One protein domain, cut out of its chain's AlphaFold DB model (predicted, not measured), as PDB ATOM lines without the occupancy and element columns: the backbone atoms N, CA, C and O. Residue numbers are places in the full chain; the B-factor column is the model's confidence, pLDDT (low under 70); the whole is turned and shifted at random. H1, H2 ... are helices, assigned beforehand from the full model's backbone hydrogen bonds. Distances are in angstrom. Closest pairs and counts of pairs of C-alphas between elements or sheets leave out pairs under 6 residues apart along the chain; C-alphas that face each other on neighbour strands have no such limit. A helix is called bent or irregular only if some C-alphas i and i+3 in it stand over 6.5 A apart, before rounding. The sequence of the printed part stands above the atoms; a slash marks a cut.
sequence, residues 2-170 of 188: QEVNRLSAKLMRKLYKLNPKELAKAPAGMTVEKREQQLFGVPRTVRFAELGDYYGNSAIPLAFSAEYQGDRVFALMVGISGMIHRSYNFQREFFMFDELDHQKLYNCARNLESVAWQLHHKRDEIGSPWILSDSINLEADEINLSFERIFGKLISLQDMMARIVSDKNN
ATOM      1  N   GLN A   2      45.371  31.436 -35.294       87.12
ATOM      2  CA  GLN A   2      46.219  31.812 -36.442       87.12
ATOM      3  C   GLN A   2      46.389  30.698 -37.492       87.12
ATOM      4  O   GLN A   2      46.159  30.941 -38.675       87.12
ATOM      5  N   GLU A   3      46.733  29.474 -37.073       93.12
ATOM      6  CA  GLU A   3      46.920  28.355 -38.010       93.12
ATOM      7  C   GLU A   3      45.620  27.971 -38.725       93.12
ATOM      8  O   GLU A   3      45.618  27.743 -39.934       93.12
ATOM      9  N   VAL A   4      44.496  27.971 -38.005       93.69
ATOM     10  CA  VAL A   4      43.179  27.683 -38.582       93.69
ATOM     11  C   VAL A   4      42.829  28.713 -39.660       93.69
ATOM     12  O   VAL A   4      42.496  28.328 -40.778       93.69
ATOM     13  N   ASN A   5      43.011  30.010 -39.385       93.56
ATOM     14  CA  ASN A   5      42.790  31.068 -40.377       93.56
ATOM     15  C   ASN A   5      43.719  30.920 -41.589       93.56
ATOM     16  O   ASN A   5      43.279  31.069 -42.727       93.56
ATOM     17  N   ARG A   6      44.993  30.575 -41.368       96.00
ATOM     18  CA  ARG A   6      45.965  30.351 -42.449       96.00
ATOM     19  C   ARG A   6      45.548  29.189 -43.353       96.00
ATOM     20  O   ARG A   6      45.637  29.298 -44.578       96.00
ATOM     21  N   LEU A   7      45.090  28.082 -42.769       97.62
ATOM     22  CA  LEU A   7      44.589  26.921 -43.505       97.62
ATOM     23  C   LEU A   7      43.289  27.241 -44.250       97.62
ATOM     24  O   LEU A   7      43.181  26.906 -45.429       97.62
ATOM     25  N   SER A   8      42.340  27.935 -43.617       97.06
ATOM     26  CA  SER A   8      41.089  28.358 -44.253       97.06
ATOM     27  C   SER A   8      41.319  29.349 -45.402       97.06
ATOM     28  O   SER A   8      40.714  29.191 -46.459       97.06
ATOM     29  N   ALA A   9      42.244  30.303 -45.266       96.88
ATOM     30  CA  ALA A   9      42.639  31.194 -46.360       96.88
ATOM     31  C   ALA A   9      43.300  30.415 -47.509       96.88
ATOM     32  O   ALA A   9      42.988  30.618 -48.682       96.88
ATOM     33  N   LYS A  10      44.168  29.444 -47.191       97.06
ATOM     34  CA  LYS A  10      44.763  28.564 -48.205       97.06
ATOM     35  C   LYS A  10      43.703  27.744 -48.949       97.06
ATOM     36  O   LYS A  10      43.818  27.600 -50.166       97.06
ATOM     37  N   LEU A  11      42.701  27.216 -48.243       97.12
ATOM     38  CA  LEU A  11      41.569  26.508 -48.847       97.12
ATOM     39  C   LEU A  11      40.814  27.427 -49.812       97.12
ATOM     40  O   LEU A  11      40.640  27.078 -50.976       97.12
ATOM     41  N   MET A  12      40.462  28.626 -49.352       97.81
ATOM     42  CA  MET A  12      39.748  29.637 -50.129       97.81
ATOM     43  C   MET A  12      40.453  29.989 -51.442       97.81
ATOM     44  O   MET A  12      39.835  29.921 -52.503       97.81
ATOM     45  N   ARG A  13      41.761  30.282 -51.405       97.31
ATOM     46  CA  ARG A  13      42.542  30.557 -52.626       97.31
ATOM     47  C   ARG A  13      42.507  29.404 -53.612       97.31
ATOM     48  O   ARG A  13      42.367  29.622 -54.812       97.31
ATOM     49  N   LYS A  14      42.660  28.173 -53.118       95.31
ATOM     50  CA  LYS A  14      42.635  26.988 -53.982       95.31
ATOM     51  C   LYS A  14      41.259  26.790 -54.614       95.31
ATOM     52  O   LYS A  14      41.205  26.490 -55.802       95.31
ATOM     53  N   LEU A  15      40.181  26.994 -53.853       96.31
ATOM     54  CA  LEU A  15      38.816  26.898 -54.368       96.31
ATOM     55  C   LEU A  15      38.563  27.933 -55.468       96.31
ATOM     56  O   LEU A  15      38.116  27.546 -56.541       96.31
ATOM     57  N   TYR A  16      38.917  29.206 -55.272       97.25
ATOM     58  CA  TYR A  16      38.755  30.207 -56.336       97.25
ATOM     59  C   TYR A  16      39.636  29.944 -57.553       97.25
ATOM     60  O   TYR A  16      39.197  30.179 -58.673       97.25
ATOM     61  N   LYS A  17      40.853  29.417 -57.362       94.69
ATOM     62  CA  LYS A  17      41.720  29.048 -58.486       94.69
ATOM     63  C   LYS A  17      41.072  27.988 -59.384       94.69
ATOM     64  O   LYS A  17      41.224  28.066 -60.596       94.69
ATOM     65  N   LEU A  18      40.367  27.014 -58.802       92.81
ATOM     66  CA  LEU A  18      39.638  25.994 -59.566       92.81
ATOM     67  C   LEU A  18      38.257  26.465 -60.042       92.81
ATOM     68  O   LEU A  18      37.741  25.941 -61.021       92.81
ATOM     69  N   ASN A  19      37.666  27.454 -59.373       95.56
ATOM     70  CA  ASN A  19      36.313  27.941 -59.635       95.56
ATOM     71  C   ASN A  19      36.299  29.460 -59.890       95.56
ATOM     72  O   ASN A  19      35.612  30.195 -59.175       95.56
ATOM     73  N   PRO A  20      37.024  29.971 -60.905       96.00
ATOM     74  CA  PRO A  20      37.138  31.415 -61.136       96.00
ATOM     75  C   PRO A  20      35.790  32.078 -61.460       96.00
ATOM     76  O   PRO A  20      35.573  33.241 -61.122       96.00
ATOM     77  N   LYS A  21      34.850  31.319 -62.043       96.06
ATOM     78  CA  LYS A  21      33.477  31.769 -62.319       96.06
ATOM     79  C   LYS A  21      32.708  32.189 -61.063       96.06
ATOM     80  O   LYS A  21      31.805  33.007 -61.164       96.06
ATOM     81  N   GLU A  22      33.042  31.634 -59.897       97.31
ATOM     82  CA  GLU A  22      32.332  31.946 -58.653       97.31
ATOM     83  C   GLU A  22      32.693  33.344 -58.152       97.31
ATOM     84  O   GLU A  22      31.800  34.107 -57.796       97.31
ATOM     85  N   LEU A  23      33.967  33.739 -58.260       96.75
ATOM     86  CA  LEU A  23      34.384  35.107 -57.942       96.75
ATOM     87  C   LEU A  23      33.772  36.129 -58.910       96.75
ATOM     88  O   LEU A  23      33.481  37.248 -58.506       96.75
ATOM     89  N   ALA A  24      33.535  35.757 -60.171       95.25
ATOM     90  CA  ALA A  24      32.895  36.642 -61.148       95.25
ATOM     91  C   ALA A  24      31.433  36.990 -60.799       95.25
ATOM     92  O   ALA A  24      30.907  37.975 -61.311       95.25
ATOM     93  N   LYS A  25      30.785  36.211 -59.920       96.44
ATOM     94  CA  LYS A  25      29.434  36.484 -59.396       96.44
ATOM     95  C   LYS A  25      29.441  37.436 -58.198       96.44
ATOM     96  O   LYS A  25      28.379  37.855 -57.744       96.44
ATOM     97  N   ALA A  26      30.617  37.730 -57.645       94.19
ATOM     98  CA  ALA A  26      30.763  38.655 -56.536       94.19
ATOM     99  C   ALA A  26      30.414  40.097 -56.959       94.19
ATOM    100  O   ALA A  26      30.457  40.428 -58.148       94.19
ATOM    101  N   PRO A  27      30.135  40.994 -55.995       91.62
ATOM    102  CA  PRO A  27      30.006  42.421 -56.270       91.62
ATOM    103  C   PRO A  27      31.209  42.991 -57.039       91.62
ATOM    104  O   PRO A  27      32.341  42.514 -56.916       91.62
ATOM    105  N   ALA A  28      30.978  44.047 -57.821       91.38
ATOM    106  CA  ALA A  28      32.009  44.644 -58.665       91.38
ATOM    107  C   ALA A  28      33.265  45.054 -57.867       91.38
ATOM    108  O   ALA A  28      33.189  45.637 -56.785       91.38
ATOM    109  N   GLY A  29      34.442  44.762 -58.430       92.19
ATOM    110  CA  GLY A  29      35.734  45.087 -57.822       92.19
ATOM    111  C   GLY A  29      36.161  44.153 -56.687       92.19
ATOM    112  O   GLY A  29      37.113  44.480 -55.965       92.19
ATOM    113  N   MET A  30      35.482  43.018 -56.501       95.56
ATOM    114  CA  MET A  30      35.869  42.025 -55.507       95.56
ATOM    115  C   MET A  30      37.058  41.180 -55.969       95.56
ATOM    116  O   MET A  30      37.147  40.781 -57.126       95.56
ATOM    117  N   THR A  31      37.983  40.906 -55.046       96.88
ATOM    118  CA  THR A  31      39.165  40.066 -55.290       96.88
ATOM    119  C   THR A  31      39.267  38.981 -54.225       96.88
ATOM    120  O   THR A  31      38.642  39.083 -53.164       96.88
ATOM    121  N   VAL A  32      40.076  37.951 -54.481       96.94
ATOM    122  CA  VAL A  32      40.319  36.879 -53.505       96.94
ATOM    123  C   VAL A  32      40.897  37.452 -52.208       96.94
ATOM    124  O   VAL A  32      40.458  37.078 -51.126       96.94
ATOM    125  N   GLU A  33      41.791  38.431 -52.300       96.25
ATOM    126  CA  GLU A  33      42.420  39.099 -51.156       96.25
ATOM    127  C   GLU A  33      41.394  39.878 -50.330       96.25
ATOM    128  O   GLU A  33      41.385  39.777 -49.104       96.25
ATOM    129  N   LYS A  34      40.471  40.602 -50.981       95.88
ATOM    130  CA  LYS A  34      39.376  41.289 -50.276       95.88
ATOM    131  C   LYS A  34      38.463  40.292 -49.569       95.88
ATOM    132  O   LYS A  34      38.033  40.540 -48.444       95.88
ATOM    133  N   ARG A  35      38.181  39.152 -50.204       96.12
ATOM    134  CA  ARG A  35      37.371  38.088 -49.605       96.12
ATOM    135  C   ARG A  35      38.082  37.446 -48.408       96.12
ATOM    136  O   ARG A  35      37.453  37.198 -47.383       96.12
ATOM    137  N   GLU A  36      39.392  37.228 -48.496       95.69
ATOM    138  CA  GLU A  36      40.201  36.783 -47.357       95.69
ATOM    139  C   GLU A  36      40.183  37.803 -46.218       95.69
ATOM    140  O   GLU A  36      39.993  37.424 -45.063       95.69
ATOM    141  N   GLN A  37      40.322  39.093 -46.528       94.25
ATOM    142  CA  GLN A  37      40.261  40.161 -45.534       94.25
ATOM    143  C   GLN A  37      38.893  40.203 -44.839       94.25
ATOM    144  O   GLN A  37      38.839  40.353 -43.621       94.25
ATOM    145  N   GLN A  38      37.793  40.006 -45.570       94.19
ATOM    146  CA  GLN A  38      36.452  39.926 -44.982       94.19
ATOM    147  C   GLN A  38      36.324  38.783 -43.962       94.19
ATOM    148  O   GLN A  38      35.744  38.977 -42.888       94.19
ATOM    149  N   LEU A  39      36.855  37.599 -44.290       93.56
ATOM    150  CA  LEU A  39      36.670  36.393 -43.479       93.56
ATOM    151  C   LEU A  39      37.704  36.217 -42.372       93.56
ATOM    152  O   LEU A  39      37.371  35.637 -41.340       93.56
ATOM    153  N   PHE A  40      38.935  36.678 -42.574       92.06
ATOM    154  CA  PHE A  40      40.069  36.400 -41.687       92.06
ATOM    155  C   PHE A  40      40.775  37.665 -41.186       92.06
ATOM    156  O   PHE A  40      41.668  37.562 -40.345       92.06
ATOM    157  N   GLY A  41      40.389  38.842 -41.689       88.38
ATOM    158  CA  GLY A  41      40.925  40.130 -41.268       88.38
ATOM    159  C   GLY A  41      40.373  40.620 -39.930       88.38
ATOM    160  O   GLY A  41      39.589  39.958 -39.245       88.38
ATOM    161  N   VAL A  42      40.827  41.817 -39.555       83.69
ATOM    162  CA  VAL A  42      40.480  42.497 -38.307       83.69
ATOM    163  C   VAL A  42      39.966  43.904 -38.634       83.69
ATOM    164  O   VAL A  42      40.716  44.663 -39.246       83.69
ATOM    165  N   PRO A  43      38.745  44.284 -38.212       82.12
ATOM    166  CA  PRO A  43      37.720  43.444 -37.585       82.12
ATOM    167  C   PRO A  43      37.159  42.394 -38.557       82.12
ATOM    168  O   PRO A  43      37.141  42.589 -39.771       82.12
ATOM    169  N   ARG A  44      36.687  41.272 -38.011       84.12
ATOM    170  CA  ARG A  44      36.106  40.193 -38.813       84.12
ATOM    171  C   ARG A  44      34.661  40.512 -39.180       84.12
ATOM    172  O   ARG A  44      33.866  40.853 -38.307       84.12
ATOM    173  N   THR A  45      34.303  40.322 -40.447       85.75
ATOM    174  CA  THR A  45      32.917  40.486 -40.900       85.75
ATOM    175  C   THR A  45      32.130  39.199 -40.637       85.75
ATOM    176  O   THR A  45      32.599  38.102 -40.945       85.75
ATOM    177  N   VAL A  46      30.940  39.316 -40.038       86.31
ATOM    178  CA  VAL A  46      30.070  38.167 -39.700       86.31
ATOM    179  C   VAL A  46      28.698  38.212 -40.377       86.31
ATOM    180  O   VAL A  46      27.887  37.316 -40.170       86.31
ATOM    181  N   ARG A  47      28.437  39.249 -41.179       87.62
ATOM    182  CA  ARG A  47      27.194  39.444 -41.933       87.62
ATOM    183  C   ARG A  47      27.524  39.824 -43.364       87.62
ATOM    184  O   ARG A  47      28.364  40.694 -43.590       87.62
ATOM    185  N   PHE A  48      26.859  39.172 -44.304       91.94
ATOM    186  CA  PHE A  48      27.080  39.358 -45.729       91.94
ATOM    187  C   PHE A  48      25.719  39.462 -46.405       91.94
ATOM    188  O   PHE A  48      24.991  38.474 -46.487       91.94
ATOM    189  N   ALA A  49      25.381  40.658 -46.889       91.00
ATOM    190  CA  ALA A  49      24.084  40.917 -47.513       91.00
ATOM    191  C   ALA A  49      23.839  40.017 -48.737       91.00
ATOM    192  O   ALA A  49      22.732  39.531 -48.935       91.00
ATOM    193  N   GLU A  50      24.890  39.717 -49.509       91.75
ATOM    194  CA  GLU A  50      24.828  38.807 -50.665       91.75
ATOM    195  C   GLU A  50      24.472  37.358 -50.293       91.75
ATOM    196  O   GLU A  50      24.047  36.586 -51.147       91.75
ATOM    197  N   LEU A  51      24.627  36.994 -49.015       94.19
ATOM    198  CA  LEU A  51      24.261  35.690 -48.473       94.19
ATOM    199  C   LEU A  51      22.988  35.758 -47.626       94.19
ATOM    200  O   LEU A  51      22.740  34.828 -46.874       94.19
ATOM    201  N   GLY A  52      22.214  36.848 -47.660       89.88
ATOM    202  CA  GLY A  52      21.014  36.979 -46.825       89.88
ATOM    203  C   GLY A  52      21.295  36.829 -45.325       89.88
ATOM    204  O   GLY A  52      20.508  36.216 -44.611       89.88
ATOM    205  N   ASP A  53      22.448  37.330 -44.862       86.25
ATOM    206  CA  ASP A  53      22.935  37.227 -43.478       86.25
ATOM    207  C   ASP A  53      23.200  35.801 -42.954       86.25
ATOM    208  O   ASP A  53      23.523  35.623 -41.772       86.25
ATOM    209  N   TYR A  54      23.165  34.780 -43.818       93.56
ATOM    210  CA  TYR A  54      23.583  33.433 -43.441       93.56
ATOM    211  C   TYR A  54      25.069  33.405 -43.039       93.56
ATOM    212  O   TYR A  54      25.947  33.951 -43.712       93.56
ATOM    213  N   TYR A  55      25.363  32.738 -41.918       94.31
ATOM    214  CA  TYR A  55      26.707  32.635 -41.343       94.31
ATOM    215  C   TYR A  55      26.901  31.307 -40.601       94.31
ATOM    216  O   TYR A  55      25.977  30.792 -39.959       94.31
ATOM    217  N   GLY A  56      28.115  30.752 -40.651       94.62
ATOM    218  CA  GLY A  56      28.405  29.448 -40.052       94.62
ATOM    219  C   GLY A  56      27.585  28.330 -40.698       94.62
ATOM    220  O   GLY A  56      27.406  28.323 -41.914       94.62
ATOM    221  N   ASN A  57      27.041  27.405 -39.901       93.75
ATOM    222  CA  ASN A  57      26.299  26.240 -40.403       93.75
ATOM    223  C   ASN A  57      25.249  26.601 -41.462       93.75
ATOM    224  O   ASN A  57      25.111  25.909 -42.463       93.75
ATOM    225  N   SER A  58      24.535  27.707 -41.244       94.06
ATOM    226  CA  SER A  58      23.431  28.144 -42.101       94.06
ATOM    227  C   SER A  58      23.852  28.583 -43.510       94.06
ATOM    228  O   SER A  58      23.029  28.551 -44.416       94.06
ATOM    229  N   ALA A  59      25.125  28.935 -43.726       96.44
ATOM    230  CA  ALA A  59      25.630  29.345 -45.039       96.44
ATOM    231  C   ALA A  59      26.088  28.162 -45.910       96.44
ATOM    232  O   ALA A  59      26.110  28.275 -47.134       96.44
ATOM    233  N   ILE A  60      26.430  27.015 -45.308       96.69
ATOM    234  CA  ILE A  60      26.913  25.834 -46.042       96.69
ATOM    235  C   ILE A  60      25.896  25.329 -47.083       96.69
ATOM    236  O   ILE A  60      26.317  25.059 -48.209       96.69
ATOM    237  N   PRO A  61      24.582  25.214 -46.785       95.25
ATOM    238  CA  PRO A  61      23.608  24.727 -47.761       95.25
ATOM    239  C   PRO A  61      23.535  25.561 -49.046       95.25
ATOM    240  O   PRO A  61      23.301  24.992 -50.110       95.25
ATOM    241  N   LEU A  62      23.790  26.875 -48.976       96.00
ATOM    242  CA  LEU A  62      23.765  27.762 -50.147       96.00
ATOM    243  C   LEU A  62      24.743  27.297 -51.229       96.00
ATOM    244  O   LEU A  62      24.391  27.248 -52.405       96.00
ATOM    245  N   ALA A  63      25.946  26.873 -50.828       96.25
ATOM    246  CA  ALA A  63      26.986  26.413 -51.747       96.25
ATOM    247  C   ALA A  63      26.531  25.233 -52.625       96.25
ATOM    248  O   ALA A  63      27.031  25.069 -53.737       96.25
ATOM    249  N   PHE A  64      25.538  24.464 -52.168       94.75
ATOM    250  CA  PHE A  64      25.042  23.251 -52.815       94.75
ATOM    251  C   PHE A  64      23.552  23.305 -53.194       94.75
ATOM    252  O   PHE A  64      22.972  22.266 -53.500       94.75
ATOM    253  N   SER A  65      22.919  24.480 -53.134       93.50
ATOM    254  CA  SER A  65      21.514  24.670 -53.520       93.50
ATOM    255  C   SER A  65      21.404  25.082 -54.985       93.50
ATOM    256  O   SER A  65      22.139  25.975 -55.403       93.50
ATOM    257  N   ALA A  66      20.478  24.500 -55.749       92.06
ATOM    258  CA  ALA A  66      20.218  24.898 -57.138       92.06
ATOM    259  C   ALA A  66      19.657  26.326 -57.258       92.06
ATOM    260  O   ALA A  66      19.964  27.042 -58.207       92.06
ATOM    261  N   GLU A  67      18.910  26.778 -56.251       93.25
ATOM    262  CA  GLU A  67      18.297  28.111 -56.218       93.25
ATOM    263  C   GLU A  67      19.327  29.227 -55.990       93.25
ATOM    264  O   GLU A  67      19.099  30.383 -56.342       93.25
ATOM    265  N   TYR A  68      20.486  28.899 -55.411       95.12
ATOM    266  CA  TYR A  68      21.495  29.894 -55.072       95.12
ATOM    267  C   TYR A  68      22.375  30.250 -56.280       95.12
ATOM    268  O   TYR A  68      23.163  29.441 -56.765       95.12
ATOM    269  N   GLN A  69      22.281  31.492 -56.751       93.81
ATOM    270  CA  GLN A  69      23.017  31.966 -57.933       93.81
ATOM    271  C   GLN A  69      24.254  32.815 -57.601       93.81
ATOM    272  O   GLN A  69      24.955  33.252 -58.510       93.81
ATOM    273  N   GLY A  70      24.537  33.048 -56.316       95.69
ATOM    274  CA  GLY A  70      25.688  33.837 -55.875       95.69
ATOM    275  C   GLY A  70      27.015  33.074 -55.913       95.69
ATOM    276  O   GLY A  70      27.111  31.947 -56.403       95.69
ATOM    277  N   ASP A  71      28.050  33.699 -55.355       97.56
ATOM    278  CA  ASP A  71      29.390  33.124 -55.203       97.56
ATOM    279  C   ASP A  71      29.347  31.929 -54.229       97.56
ATOM    280  O   ASP A  71      29.203  32.093 -53.008       97.56
ATOM    281  N   ARG A  72      29.415  30.702 -54.768       97.62
ATOM    282  CA  ARG A  72      29.324  29.457 -53.982       97.62
ATOM    283  C   ARG A  72      30.577  29.199 -53.160       97.62
ATOM    284  O   ARG A  72      30.471  28.679 -52.048       97.62
ATOM    285  N   VAL A  73      31.748  29.583 -53.672       98.12
ATOM    286  CA  VAL A  73      33.008  29.475 -52.921       98.12
ATOM    287  C   VAL A  73      32.950  30.393 -51.711       98.12
ATOM    288  O   VAL A  73      33.308  29.976 -50.607       98.12
ATOM    289  N   PHE A  74      32.449  31.617 -51.880       98.06
ATOM    290  CA  PHE A  74      32.282  32.529 -50.761       98.06
ATOM    291  C   PHE A  74      31.270  32.020 -49.739       98.06
ATOM    292  O   PHE A  74      31.597  31.989 -48.554       98.06
ATOM    293  N   ALA A  75      30.095  31.555 -50.174       97.94
ATOM    294  CA  ALA A  75      29.093  30.980 -49.277       97.94
ATOM    295  C   ALA A  75      29.661  29.810 -48.451       97.94
ATOM    296  O   ALA A  75      29.522  29.776 -47.225       97.94
ATOM    297  N   LEU A  76      30.394  28.898 -49.104       98.19
ATOM    298  CA  LEU A  76      31.063  27.782 -48.440       98.19
ATOM    299  C   LEU A  76      32.087  28.269 -47.406       98.19
ATOM    300  O   LEU A  76      32.116  27.776 -46.279       98.19
ATOM    301  N   MET A  77      32.919  29.251 -47.764       98.12
ATOM    302  CA  MET A  77      33.961  29.769 -46.875       98.12
ATOM    303  C   MET A  77      33.404  30.620 -45.728       98.12
ATOM    304  O   MET A  77      33.948  30.569 -44.624       98.12
ATOM    305  N   VAL A  78      32.302  31.348 -45.931       97.69
ATOM    306  CA  VAL A  78      31.536  31.987 -44.847       97.69
ATOM    307  C   VAL A  78      30.998  30.928 -43.894       97.69
ATOM    308  O   VAL A  78      31.103  31.091 -42.677       97.69
ATOM    309  N   GLY A  79      30.500  29.812 -44.431       97.25
ATOM    310  CA  GLY A  79      30.049  28.695 -43.619       97.25
ATOM    311  C   GLY A  79      31.179  28.074 -42.804       97.25
ATOM    312  O   GLY A  79      31.141  28.117 -41.579       97.25
ATOM    313  N   ILE A  80      32.236  27.580 -43.454       97.62
ATOM    314  CA  ILE A  80      33.396  26.951 -42.798       97.62
ATOM    315  C   ILE A  80      34.002  27.883 -41.752       97.62
ATOM    316  O   ILE A  80      34.151  27.525 -40.583       97.62
ATOM    317  N   SER A  81      34.344  29.102 -42.170       95.81
ATOM    318  CA  SER A  81      35.038  30.038 -41.300       95.81
ATOM    319  C   SER A  81      34.129  30.490 -40.155       95.81
ATOM    320  O   SER A  81      34.628  30.673 -39.045       95.81
ATOM    321  N   GLY A  82      32.821  30.635 -40.387       95.06
ATOM    322  CA  GLY A  82      31.851  31.010 -39.365       95.06
ATOM    323  C   GLY A  82      31.563  29.909 -38.351       95.06
ATOM    324  O   GLY A  82      31.433  30.217 -37.169       95.06
ATOM    325  N   MET A  83      31.536  28.637 -38.768       96.19
ATOM    326  CA  MET A  83      31.426  27.492 -37.851       96.19
ATOM    327  C   MET A  83      32.614  27.448 -36.902       96.19
ATOM    328  O   MET A  83      32.440  27.386 -35.689       96.19
ATOM    329  N   ILE A  84      33.817  27.573 -37.462       95.31
ATOM    330  CA  ILE A  84      35.047  27.677 -36.685       95.31
ATOM    331  C   ILE A  84      34.971  28.910 -35.777       95.31
ATOM    332  O   ILE A  84      35.222  28.821 -34.591       95.31
ATOM    333  N   HIS A  85      34.573  30.079 -36.276       92.69
ATOM    334  CA  HIS A  85      34.491  31.274 -35.432       92.69
ATOM    335  C   HIS A  85      33.586  31.085 -34.209       92.69
ATOM    336  O   HIS A  85      33.944  31.480 -33.101       92.69
ATOM    337  N   ARG A  86      32.418  30.473 -34.427       93.12
ATOM    338  CA  ARG A  86      31.410  30.219 -33.396       93.12
ATOM    339  C   ARG A  86      31.846  29.152 -32.401       93.12
ATOM    340  O   ARG A  86      31.570  29.316 -31.219       93.12
ATOM    341  N   SER A  87      32.547  28.104 -32.842       93.50
ATOM    342  CA  SER A  87      33.029  27.050 -31.935       93.50
ATOM    343  C   SER A  87      34.072  27.555 -30.940       93.50
ATOM    344  O   SER A  87      34.223  26.994 -29.860       93.50
ATOM    345  N   TYR A  88      34.718  28.668 -31.279       91.00
ATOM    346  CA  TYR A  88      35.640  29.409 -30.432       91.00
ATOM    347  C   TYR A  88      34.984  30.635 -29.752       91.00
ATOM    348  O   TYR A  88      35.679  31.575 -29.377       91.00
ATOM    349  N   ASN A  89      33.649  30.666 -29.614       87.56
ATOM    350  CA  ASN A  89      32.873  31.745 -28.972       87.56
ATOM    351  C   ASN A  89      33.154  33.159 -29.522       87.56
ATOM    352  O   ASN A  89      33.072  34.146 -28.797       87.56
ATOM    353  N   PHE A  90      33.481  33.274 -30.813       83.56
ATOM    354  CA  PHE A  90      33.894  34.526 -31.459       83.56
ATOM    355  C   PHE A  90      35.181  35.156 -30.888       83.56
ATOM    356  O   PHE A  90      35.530  36.289 -31.225       83.56
ATOM    357  N   GLN A  91      35.915  34.424 -30.048       74.88
ATOM    358  CA  GLN A  91      37.156  34.885 -29.445       74.88
ATOM    359  C   GLN A  91      38.345  34.633 -30.378       74.88
ATOM    360  O   GLN A  91      38.407  33.654 -31.130       74.88
ATOM    361  N   ARG A  92      39.312  35.555 -30.348       64.19
ATOM    362  CA  ARG A  92      40.549  35.471 -31.149       64.19
ATOM    363  C   ARG A  92      41.744  35.004 -30.330       64.19
ATOM    364  O   ARG A  92      42.610  34.307 -30.862       64.19
ATOM    365  N   GLU A  93      41.757  35.394 -29.064       61.12
ATOM    366  CA  GLU A  93      42.778  35.100 -28.069       61.12
ATOM    367  C   GLU A  93      42.089  34.417 -26.896       61.12
ATOM    368  O   GLU A  93      40.958  34.772 -26.572       61.12
ATOM    369  N   PHE A  94      42.762  33.423 -26.322       62.66
ATOM    370  CA  PHE A  94      42.270  32.681 -25.170       62.66
ATOM    371  C   PHE A  94      43.135  33.024 -23.976       62.66
ATOM    372  O   PHE A  94      44.350  32.810 -23.998       62.66
ATOM    373  N   PHE A  95      42.496  33.518 -22.932       60.50
ATOM    374  CA  PHE A  95      43.083  33.652 -21.616       60.50
ATOM    375  C   PHE A  95      42.755  32.411 -20.780       60.50
ATOM    376  O   PHE A  95      41.884  31.608 -21.113       60.50
ATOM    377  N   MET A  96      43.471  32.231 -19.670       48.34
ATOM    378  CA  MET A  96      43.356  31.045 -18.809       48.34
ATOM    379  C   MET A  96      41.908  30.750 -18.355       48.34
ATOM    380  O   MET A  96      41.561  29.581 -18.157       48.34
ATOM    381  N   PHE A  97      41.071  31.789 -18.256       54.09
ATOM    382  CA  PHE A  97      39.682  31.739 -17.787       54.09
ATOM    383  C   PHE A  97      38.622  31.710 -18.896       54.09
ATOM    384  O   PHE A  97      37.440  31.628 -18.577       54.09
ATOM    385  N   ASP A  98      39.001  31.765 -20.176       65.88
ATOM    386  CA  ASP A  98      38.019  31.632 -21.252       65.88
ATOM    387  C   ASP A  98      37.482  30.193 -21.297       65.88
ATOM    388  O   ASP A  98      38.228  29.223 -21.495       65.88
ATOM    389  N   GLU A  99      36.172  30.046 -21.089       74.50
ATOM    390  CA  GLU A  99      35.477  28.765 -21.175       74.50
ATOM    391  C   GLU A  99      35.048  28.502 -22.620       74.50
ATOM    392  O   GLU A  99      34.024  28.981 -23.113       74.50
ATOM    393  N   LEU A 100      35.866  27.722 -23.319       87.12
ATOM    394  CA  LEU A 100      35.467  27.101 -24.572       87.12
ATOM    395  C   LEU A 100      34.506  25.939 -24.314       87.12
ATOM    396  O   LEU A 100      34.623  25.215 -23.325       87.12
ATOM    397  N   ASP A 101      33.589  25.728 -25.253       91.62
ATOM    398  CA  ASP A 101      32.692  24.578 -25.255       91.62
ATOM    399  C   ASP A 101      33.312  23.447 -26.091       91.62
ATOM    400  O   ASP A 101      33.417  23.526 -27.323       91.62
ATOM    401  N   HIS A 102      33.735  22.374 -25.419       92.88
ATOM    402  CA  HIS A 102      34.324  21.194 -26.057       92.88
ATOM    403  C   HIS A 102      33.372  20.529 -27.056       92.88
ATOM    404  O   HIS A 102      33.829  20.006 -28.075       92.88
ATOM    405  N   GLN A 103      32.059  20.577 -26.812       94.50
ATOM    406  CA  GLN A 103      31.064  19.989 -27.702       94.50
ATOM    407  C   GLN A 103      30.955  20.784 -29.002       94.50
ATOM    408  O   GLN A 103      30.880  20.178 -30.070       94.50
ATOM    409  N   LYS A 104      31.017  22.120 -28.953       95.44
ATOM    410  CA  LYS A 104      31.024  22.953 -30.169       95.44
ATOM    411  C   LYS A 104      32.258  22.709 -31.029       95.44
ATOM    412  O   LYS A 104      32.156  22.657 -32.254       95.44
ATOM    413  N   LEU A 105      33.423  22.537 -30.405       95.38
ATOM    414  CA  LEU A 105      34.667  22.210 -31.107       95.38
ATOM    415  C   LEU A 105      34.578  20.834 -31.782       95.38
ATOM    416  O   LEU A 105      34.885  20.714 -32.970       95.38
ATOM    417  N   TYR A 106      34.070  19.828 -31.066       95.75
ATOM    418  CA  TYR A 106      33.825  18.493 -31.616       95.75
ATOM    419  C   TYR A 106      32.810  18.525 -32.767       95.75
ATOM    420  O   TYR A 106      33.060  17.971 -33.839       95.75
ATOM    421  N   ASN A 107      31.686  19.222 -32.587       96.25
ATOM    422  CA  ASN A 107      30.660  19.377 -33.616       96.25
ATOM    423  C   ASN A 107      31.222  20.089 -34.853       96.25
ATOM    424  O   ASN A 107      30.912  19.706 -35.977       96.25
ATOM    425  N   CYS A 108      32.095  21.085 -34.668       96.88
ATOM    426  CA  CYS A 108      32.770  21.763 -35.770       96.88
ATOM    427  C   CYS A 108      33.658  20.797 -36.566       96.88
ATOM    428  O   CYS A 108      33.666  20.872 -37.791       96.88
ATOM    429  N   ALA A 109      34.381  19.887 -35.903       96.88
ATOM    430  CA  ALA A 109      35.196  18.875 -36.578       96.88
ATOM    431  C   ALA A 109      34.332  17.943 -37.447       96.88
ATOM    432  O   ALA A 109      34.606  17.784 -38.635       96.88
ATOM    433  N   ARG A 110      33.234  17.418 -36.892       96.56
ATOM    434  CA  ARG A 110      32.278  16.572 -37.631       96.56
ATOM    435  C   ARG A 110      31.605  17.328 -38.785       96.56
ATOM    436  O   ARG A 110      31.470  16.798 -39.881       96.56
ATOM    437  N   ASN A 111      31.253  18.598 -38.590       96.44
ATOM    438  CA  ASN A 111      30.702  19.429 -39.663       96.44
ATOM    439  C   ASN A 111      31.702  19.644 -40.805       96.44
ATOM    440  O   ASN A 111      31.300  19.664 -41.964       96.44
ATOM    441  N   LEU A 112      32.995  19.797 -40.503       96.88
ATOM    442  CA  LEU A 112      34.034  19.907 -41.529       96.88
ATOM    443  C   LEU A 112      34.188  18.606 -42.331       96.88
ATOM    444  O   LEU A 112      34.400  18.686 -43.539       96.88
ATOM    445  N   GLU A 113      34.019  17.437 -41.704       95.12
ATOM    446  CA  GLU A 113      33.946  16.144 -42.408       95.12
ATOM    447  C   GLU A 113      32.739  16.093 -43.352       95.12
ATOM    448  O   GLU A 113      32.900  15.809 -44.539       95.12
ATOM    449  N   SER A 114      31.546  16.453 -42.866       94.75
ATOM    450  CA  SER A 114      30.337  16.535 -43.697       94.75
ATOM    451  C   SER A 114      30.490  17.521 -44.857       94.75
ATOM    452  O   SER A 114      29.955  17.288 -45.941       94.75
ATOM    453  N   VAL A 115      31.198  18.635 -44.658       95.75
ATOM    454  CA  VAL A 115      31.478  19.608 -45.724       95.75
ATOM    455  C   VAL A 115      32.439  19.032 -46.762       95.75
ATOM    456  O   VAL A 115      32.158  19.157 -47.952       95.75
ATOM    457  N   ALA A 116      33.530  18.388 -46.338       94.06
ATOM    458  CA  ALA A 116      34.470  17.733 -47.249       94.06
ATOM    459  C   ALA A 116      33.762  16.658 -48.089       94.06
ATOM    460  O   ALA A 116      33.870  16.644 -49.316       94.06
ATOM    461  N   TRP A 117      32.926  15.833 -47.449       91.88
ATOM    462  CA  TRP A 117      32.128  14.832 -48.148       91.88
ATOM    463  C   TRP A 117      31.167  15.461 -49.165       91.88
ATOM    464  O   TRP A 117      31.134  15.029 -50.317       91.88
ATOM    465  N   GLN A 118      30.420  16.503 -48.777       93.06
ATOM    466  CA  GLN A 118      29.498  17.200 -49.682       93.06
ATOM    467  C   GLN A 118      30.219  17.810 -50.883       93.06
ATOM    468  O   GLN A 118      29.704  17.734 -51.996       93.06
ATOM    469  N   LEU A 119      31.404  18.377 -50.668       92.06
ATOM    470  CA  LEU A 119      32.221  18.962 -51.720       92.06
ATOM    471  C   LEU A 119      32.632  17.907 -52.763       92.06
ATOM    472  O   LEU A 119      32.480  18.138 -53.960       92.06
ATOM    473  N   HIS A 120      33.031  16.717 -52.307       88.81
ATOM    474  CA  HIS A 120      33.394  15.612 -53.194       88.81
ATOM    475  C   HIS A 120      32.170  14.949 -53.852       88.81
ATOM    476  O   HIS A 120      32.274  14.500 -54.994       88.81
ATOM    477  N   HIS A 121      31.004  14.870 -53.201       89.12
ATOM    478  CA  HIS A 121      29.901  14.002 -53.658       89.12
ATOM    479  C   HIS A 121      28.700  14.733 -54.254       89.12
ATOM    480  O   HIS A 121      28.020  14.166 -55.108       89.12
ATOM    481  N   LYS A 122      28.408  15.975 -53.848       91.25
ATOM    482  CA  LYS A 122      27.234  16.676 -54.377       91.25
ATOM    483  C   LYS A 122      27.456  17.092 -55.827       91.25
ATOM    484  O   LYS A 122      28.521  17.597 -56.195       91.25
ATOM    485  N   ARG A 123      26.426  16.883 -56.640       90.94
ATOM    486  CA  ARG A 123      26.390  17.217 -58.063       90.94
ATOM    487  C   ARG A 123      25.176  18.084 -58.373       90.94
ATOM    488  O   ARG A 123      24.205  18.072 -57.613       90.94
ATOM    489  N   ASP A 124      25.285  18.857 -59.440       89.81
ATOM    490  CA  ASP A 124      24.185  19.580 -60.059       89.81
ATOM    491  C   ASP A 124      23.302  18.639 -60.894       89.81
ATOM    492  O   ASP A 124      23.546  17.433 -60.981       89.81
ATOM    493  N   GLU A 125      22.256  19.199 -61.498       87.12
ATOM    494  CA  GLU A 125      21.269  18.470 -62.304       87.12
ATOM    495  C   GLU A 125      21.879  17.767 -63.528       87.12
ATOM    496  O   GLU A 125      21.304  16.812 -64.043       87.12
ATOM    497  N   ILE A 126      23.058  18.209 -63.974       88.50
ATOM    498  CA  ILE A 126      23.774  17.685 -65.144       88.50
ATOM    499  C   ILE A 126      24.867  16.686 -64.699       88.50
ATOM    500  O   ILE A 126      25.599  16.130 -65.515       88.50
ATOM    501  N   GLY A 127      24.983  16.411 -63.395       88.44
ATOM    502  CA  GLY A 127      25.967  15.485 -62.837       88.44
ATOM    503  C   GLY A 127      27.356  16.093 -62.633       88.44
ATOM    504  O   GLY A 127      28.297  15.359 -62.325       88.44
ATOM    505  N   SER A 128      27.505  17.414 -62.758       88.69
ATOM    506  CA  SER A 128      28.762  18.128 -62.514       88.69
ATOM    507  C   SER A 128      28.877  18.580 -61.050       88.69
ATOM    508  O   SER A 128      27.872  18.849 -60.398       88.69
ATOM    509  N   PRO A 129      30.081  18.646 -60.456       91.25
ATOM    510  CA  PRO A 129      30.246  19.140 -59.088       91.25
ATOM    511  C   PRO A 129      29.869  20.624 -58.968       91.25
ATOM    512  O   PRO A 129      30.277  21.444 -59.788       91.25
ATOM    513  N   TRP A 130      29.154  20.980 -57.892       93.00
ATOM    514  CA  TRP A 130      28.784  22.376 -57.599       93.00
ATOM    515  C   TRP A 130      30.001  23.288 -57.425       93.00
ATOM    516  O   TRP A 130      29.974  24.454 -57.818       93.00
ATOM    517  N   ILE A 131      31.058  22.754 -56.812       93.88
ATOM    518  CA  ILE A 131      32.349  23.408 -56.614       93.88
ATOM    519  C   ILE A 131      33.425  22.368 -56.912       93.88
ATOM    520  O   ILE A 131      33.429  21.286 -56.330       93.88
ATOM    521  N   LEU A 132      34.356  22.705 -57.797       91.56
ATOM    522  CA  LEU A 132      35.514  21.878 -58.108       91.56
ATOM    523  C   LEU A 132      36.499  21.907 -56.934       91.56
ATOM    524  O   LEU A 132      37.050  22.961 -56.601       91.56
ATOM    525  N   SER A 133      36.724  20.752 -56.317       85.81
ATOM    526  CA  SER A 133      37.686  20.553 -55.225       85.81
ATOM    527  C   SER A 133      38.785  19.562 -55.551       85.81
ATOM    528  O   SER A 133      39.759  19.486 -54.816       85.81
ATOM    529  N   ASP A 134      38.663  18.847 -56.659       75.31
ATOM    530  CA  ASP A 134      39.674  17.928 -57.140       75.31
ATOM    531  C   ASP A 134      40.081  18.359 -58.541       75.31
ATOM    532  O   ASP A 134      39.260  18.778 -59.358       75.31
ATOM    533  N   SER A 135      41.376  18.280 -58.813       60.41
ATOM    534  CA  SER A 135      41.891  18.354 -60.172       60.41
ATOM    535  C   SER A 135      42.506  16.999 -60.474       60.41
ATOM    536  O   SER A 135      43.497  16.637 -59.835       60.41
ATOM    537  N   ILE A 136      41.932  16.260 -61.419       54.91
ATOM    538  CA  ILE A 136      42.642  15.145 -62.043       54.91
ATOM    539  C   ILE A 136      43.668  15.791 -62.970       54.91
ATOM    540  O   ILE A 136      43.294  16.527 -63.887       54.91
ATOM    541  N   ASN A 137      44.957  15.593 -62.696       53.09
ATOM    542  CA  ASN A 137      45.977  15.963 -63.666       53.09
ATOM    543  C   ASN A 137      45.992  14.883 -64.752       53.09
ATOM    544  O   ASN A 137      46.570  13.819 -64.551       53.09
ATOM    545  N   LEU A 138      45.327  15.156 -65.877       47.12
ATOM    546  CA  LEU A 138      45.166  14.208 -66.985       47.12
ATOM    547  C   LEU A 138      46.503  13.769 -67.609       47.12
ATOM    548  O   LEU A 138      46.553  12.717 -68.233       47.12
ATOM    549  N   GLU A 139      47.579  14.540 -67.430       52.16
ATOM    550  CA  GLU A 139      48.912  14.202 -67.954       52.16
ATOM    551  C   GLU A 139      49.700  13.258 -67.035       52.16
ATOM    552  O   GLU A 139      50.586  12.549 -67.502       52.16
ATOM    553  N   ALA A 140      49.390  13.247 -65.735       58.94
ATOM    554  CA  ALA A 140      50.147  12.507 -64.722       58.94
ATOM    555  C   ALA A 140      49.355  11.362 -64.069       58.94
ATOM    556  O   ALA A 140      49.911  10.660 -63.232       58.94
ATOM    557  N   ASP A 141      48.069  11.195 -64.405       56.41
ATOM    558  CA  ASP A 141      47.138  10.270 -63.732       56.41
ATOM    559  C   ASP A 141      47.130  10.439 -62.192       56.41
ATOM    560  O   ASP A 141      46.888   9.516 -61.417       56.41
ATOM    561  N   GLU A 142      47.424  11.658 -61.721       60.91
ATOM    562  CA  GLU A 142      47.536  11.973 -60.297       60.91
ATOM    563  C   GLU A 142      46.264  12.647 -59.771       60.91
ATOM    564  O   GLU A 142      45.829  13.704 -60.252       60.91
ATOM    565  N   ILE A 143      45.701  12.069 -58.706       67.69
ATOM    566  CA  ILE A 143      44.594  12.655 -57.944       67.69
ATOM    567  C   ILE A 143      45.147  13.729 -56.999       67.69
ATOM    568  O   ILE A 143      45.912  13.455 -56.067       67.69
ATOM    569  N   ASN A 144      44.723  14.980 -57.186       73.69
ATOM    570  CA  ASN A 144      45.171  16.091 -56.352       73.69
ATOM    571  C   ASN A 144      44.480  16.137 -54.973       73.69
ATOM    572  O   ASN A 144      43.635  16.991 -54.714       73.69
ATOM    573  N   LEU A 145      44.947  15.321 -54.023       82.81
ATOM    574  CA  LEU A 145      44.448  15.262 -52.633       82.81
ATOM    575  C   LEU A 145      44.866  16.459 -51.752       82.81
ATOM    576  O   LEU A 145      45.055  16.352 -50.535       82.81
ATOM    577  N   SER A 146      45.149  17.619 -52.341       86.81
ATOM    578  CA  SER A 146      45.601  18.784 -51.570       86.81
ATOM    579  C   SER A 146      44.477  19.483 -50.803       86.81
ATOM    580  O   SER A 146      44.781  20.156 -49.817       86.81
ATOM    581  N   PHE A 147      43.218  19.326 -51.220       91.38
ATOM    582  CA  PHE A 147      42.048  19.834 -50.498       91.38
ATOM    583  C   PHE A 147      41.738  18.964 -49.284       91.38
ATOM    584  O   PHE A 147      41.706  19.491 -48.171       91.38
ATOM    585  N   GLU A 148      41.682  17.643 -49.471       90.75
ATOM    586  CA  GLU A 148      41.543  16.659 -48.389       90.75
ATOM    587  C   GLU A 148      42.601  16.848 -47.296       90.75
ATOM    588  O   GLU A 148      42.297  16.872 -46.104       90.75
ATOM    589  N   ARG A 149      43.855  17.125 -47.679       94.25
ATOM    590  CA  ARG A 149      44.923  17.441 -46.715       94.25
ATOM    591  C   ARG A 149      44.678  18.720 -45.911       94.25
ATOM    592  O   ARG A 149      45.174  18.819 -44.790       94.25
ATOM    593  N   ILE A 150      43.990  19.724 -46.460       96.56
ATOM    594  CA  ILE A 150      43.646  20.941 -45.708       96.56
ATOM    595  C   ILE A 150      42.461  20.666 -44.781       96.56
ATOM    596  O   ILE A 150      42.536  21.038 -43.610       96.56
ATOM    597  N   PHE A 151      41.423  19.974 -45.260       96.38
ATOM    598  CA  PHE A 151      40.293  19.560 -44.427       96.38
ATOM    599  C   PHE A 151      40.745  18.684 -43.261       96.38
ATOM    600  O   PHE A 151      40.437  19.017 -42.122       96.38
ATOM    601  N   GLY A 152      41.568  17.661 -43.500       96.94
ATOM    602  CA  GLY A 152      42.098  16.797 -42.442       96.94
ATOM    603  C   GLY A 152      42.854  17.568 -41.356       96.94
ATOM    604  O   GLY A 152      42.688  17.292 -40.169       96.94
ATOM    605  N   LYS A 153      43.619  18.604 -41.729       98.19
ATOM    606  CA  LYS A 153      44.277  19.493 -40.753       98.19
ATOM    607  C   LYS A 153      43.272  20.331 -39.966       98.19
ATOM    608  O   LYS A 153      43.405  20.446 -38.753       98.19
ATOM    609  N   LEU A 154      42.275  20.910 -40.635       98.06
ATOM    610  CA  LEU A 154      41.223  21.688 -39.974       98.06
ATOM    611  C   LEU A 154      40.387  20.820 -39.018       98.06
ATOM    612  O   LEU A 154      40.094  21.262 -37.912       98.06
ATOM    613  N   ILE A 155      40.038  19.596 -39.412       97.75
ATOM    614  CA  ILE A 155      39.316  18.627 -38.576       97.75
ATOM    615  C   ILE A 155      40.170  18.261 -37.360       97.75
ATOM    616  O   ILE A 155      39.719  18.401 -36.225       97.75
ATOM    617  N   SER A 156      41.434  17.883 -37.586       97.75
ATOM    618  CA  SER A 156      42.355  17.474 -36.521       97.75
ATOM    619  C   SER A 156      42.583  18.570 -35.476       97.75
ATOM    620  O   SER A 156      42.567  18.278 -34.281       97.75
ATOM    621  N   LEU A 157      42.733  19.832 -35.894       96.69
ATOM    622  CA  LEU A 157      42.883  20.962 -34.967       96.69
ATOM    623  C   LEU A 157      41.653  21.138 -34.066       96.69
ATOM    624  O   LEU A 157      41.793  21.392 -32.871       96.69
ATOM    625  N   GLN A 158      40.458  20.962 -34.627       96.38
ATOM    626  CA  GLN A 158      39.200  21.132 -33.899       96.38
ATOM    627  C   GLN A 158      38.948  19.965 -32.939       96.38
ATOM    628  O   GLN A 158      38.604  20.196 -31.782       96.38
ATOM    629  N   ASP A 159      39.212  18.728 -33.367       95.81
ATOM    630  CA  ASP A 159      39.150  17.545 -32.501       95.81
ATOM    631  C   ASP A 159      40.169  17.606 -31.357       95.81
ATOM    632  O   ASP A 159      39.858  17.238 -30.222       95.81
ATOM    633  N   MET A 160      41.391  18.066 -31.640       95.50
ATOM    634  CA  MET A 160      42.431  18.220 -30.623       95.50
ATOM    635  C   MET A 160      42.010  19.250 -29.574       95.50
ATOM    636  O   MET A 160      42.077  18.963 -28.381       95.50
ATOM    637  N   MET A 161      41.510  20.411 -30.003       93.56
ATOM    638  CA  MET A 161      41.005  21.426 -29.079       93.56
ATOM    639  C   MET A 161      39.790  20.940 -28.288       93.56
ATOM    640  O   MET A 161      39.717  21.200 -27.089       93.56
ATOM    641  N   ALA A 162      38.876  20.186 -28.905       94.44
ATOM    642  CA  ALA A 162      37.749  19.585 -28.196       94.44
ATOM    643  C   ALA A 162      38.220  18.679 -27.048       94.44
ATOM    644  O   ALA A 162      37.695  18.782 -25.943       94.44
ATOM    645  N   ARG A 163      39.236  17.837 -27.286       93.88
ATOM    646  CA  ARG A 163      39.829  16.965 -26.256       93.88
ATOM    647  C   ARG A 163      40.512  17.763 -25.149       93.88
ATOM    648  O   ARG A 163      40.196  17.550 -23.991       93.88
ATOM    649  N   ILE A 164      41.359  18.731 -25.502       91.94
ATOM    650  CA  ILE A 164      42.064  19.573 -24.519       91.94
ATOM    651  C   ILE A 164      41.069  20.294 -23.596       91.94
ATOM    652  O   ILE A 164      41.257  20.324 -22.382       91.94
ATOM    653  N   VAL A 165      40.000  20.862 -24.159       90.62
ATOM    654  CA  VAL A 165      38.972  21.578 -23.388       90.62
ATOM    655  C   VAL A 165      38.119  20.611 -22.555       90.62
ATOM    656  O   VAL A 165      37.809  20.909 -21.404       90.62
ATOM    657  N   SER A 166      37.774  19.446 -23.107       91.44
ATOM    658  CA  SER A 166      37.058  18.369 -22.410       91.44
ATOM    659  C   SER A 166      37.830  17.878 -21.181       91.44
ATOM    660  O   SER A 166      37.253  17.812 -20.093       91.44
ATOM    661  N   ASP A 167      39.133  17.634 -21.339       90.06
ATOM    662  CA  ASP A 167      40.029  17.192 -20.271       90.06
ATOM    663  C   ASP A 167      40.205  18.292 -19.212       90.06
ATOM    664  O   ASP A 167      40.060  18.024 -18.019       90.06
ATOM    665  N   LYS A 168      40.426  19.550 -19.632       88.62
ATOM    666  CA  LYS A 168      40.523  20.712 -18.724       88.62
ATOM    667  C   LYS A 168      39.272  20.862 -17.853       88.62
ATOM    668  O   LYS A 168      39.384  21.148 -16.664       88.62
ATOM    669  N   ASN A 169      38.094  20.679 -18.445       86.81
ATOM    670  CA  ASN A 169      36.811  20.890 -17.776       86.81
ATOM    671  C   ASN A 169      36.267  19.622 -17.095       86.81
ATOM    672  O   ASN A 169      35.189  19.676 -16.504       86.81
ATOM    673  N   ASN A 170      36.971  18.486 -17.197       86.38
ATOM    674  CA  ASN A 170      36.527  17.169 -16.732       86.38
ATOM    675  C   ASN A 170      35.098  16.810 -17.200       86.38
ATOM    676  O   ASN A 170      34.274  16.295 -16.442       86.38
TER     677      ASN A 170
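What this domain is: This is residues 2 to 170 of the 188 residues of the protein "Predicted protein" of Nematostella vectensis (UniProt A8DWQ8). Four long helices, H1, H5, H6 and H7, form an up-and-down bundle, each running against the one before it, with H5 nearest the middle of the whole. H3 packs on H1 and H5 on the side away from H6 and H7, H4 packs along H5, and short H2 touches one end of H5; residues 137 to 142 stick out as the tip of a loop. The printed part has 169 residues with seven named helices, H1 to H7 in order, and no named strand: it is all helix. It is compact, with a radius of gyration of the C-alphas of 16.3 A and spans of 50 by 38 by 26 A.

Where its parts are: H1 is residues 2 to 18, 24.7 A long, beginning at C-alpha 2 at (46.219, 31.812, -36.442). H2 is residues 20 to 23, H3 residues 32 to 40 and H4 residues 56 to 63. H4 is irregular, but only just: C-alphas 58 and 61 are 6.6 A apart. H5, residues 72 to 87, measures 22.5 A and begins at C-alpha 72 at (29.324, 29.457, -53.982). H6, residues 102 to 121, measures 28.9 A. H7, residues 146 to 168, measures 33.3 A and ends at C-alpha 168 at (40.523, 20.712, -18.724).

How they stand to each other: H5 is the hub, touching five other helices. It touches H1 at a shallow tilt of 12 degrees, opposite ways, with the closest C-alphas, of Leu 15 and Val 73, 6.5 A apart. H4 and H5 are a helical hairpin; their closest C-alphas, of Gly 56 and Gly 82, are 3.8 A apart. With residues 74 to 81 alone H5 touches H3, Val 78 and Leu 39 being closest at 6.9 A between C-alphas. With residues 72 to 74 alone it touches H2, the closest C-alphas being those of Arg 72 and Glu 22, 6.1 A. Residues 80 to 87 alone touch H6, the C-alphas of Ser 87 and Lys 104 being closest at 4.9 A. H6 and H7 are a helical hairpin at a shallow tilt of 16 degrees; the closest C-alphas, of His 102 and Ala 162, are 4.3 A apart. H7 touches H1 with residues 147 to 157 alone, Ile 150 and Leu 7 being closest at 6.4 A between C-alphas. H1 and H6 are apart. In H1, H3, H5, H6 and H7 every O i to N i+4 pair is within hydrogen-bond range; in H4 0 of 4 are, beside 4 of 5 O i to N i+3 pairs, and H2 is too short for an i+4 pair.

The domain as a whole: The C-alphas of Phe 97 and Glu 139 are the two farthest apart, 53.9 A. The printed part has no cut. The links H3 to H4, H5 to H6 and H6 to H7 are long; in the last, residues 136 to 137 pair antiparallel with residues 142 to 143. Mean pLDDT of the printed part is 89.7; residues 92 to 98 and 135 to 143 are under 70.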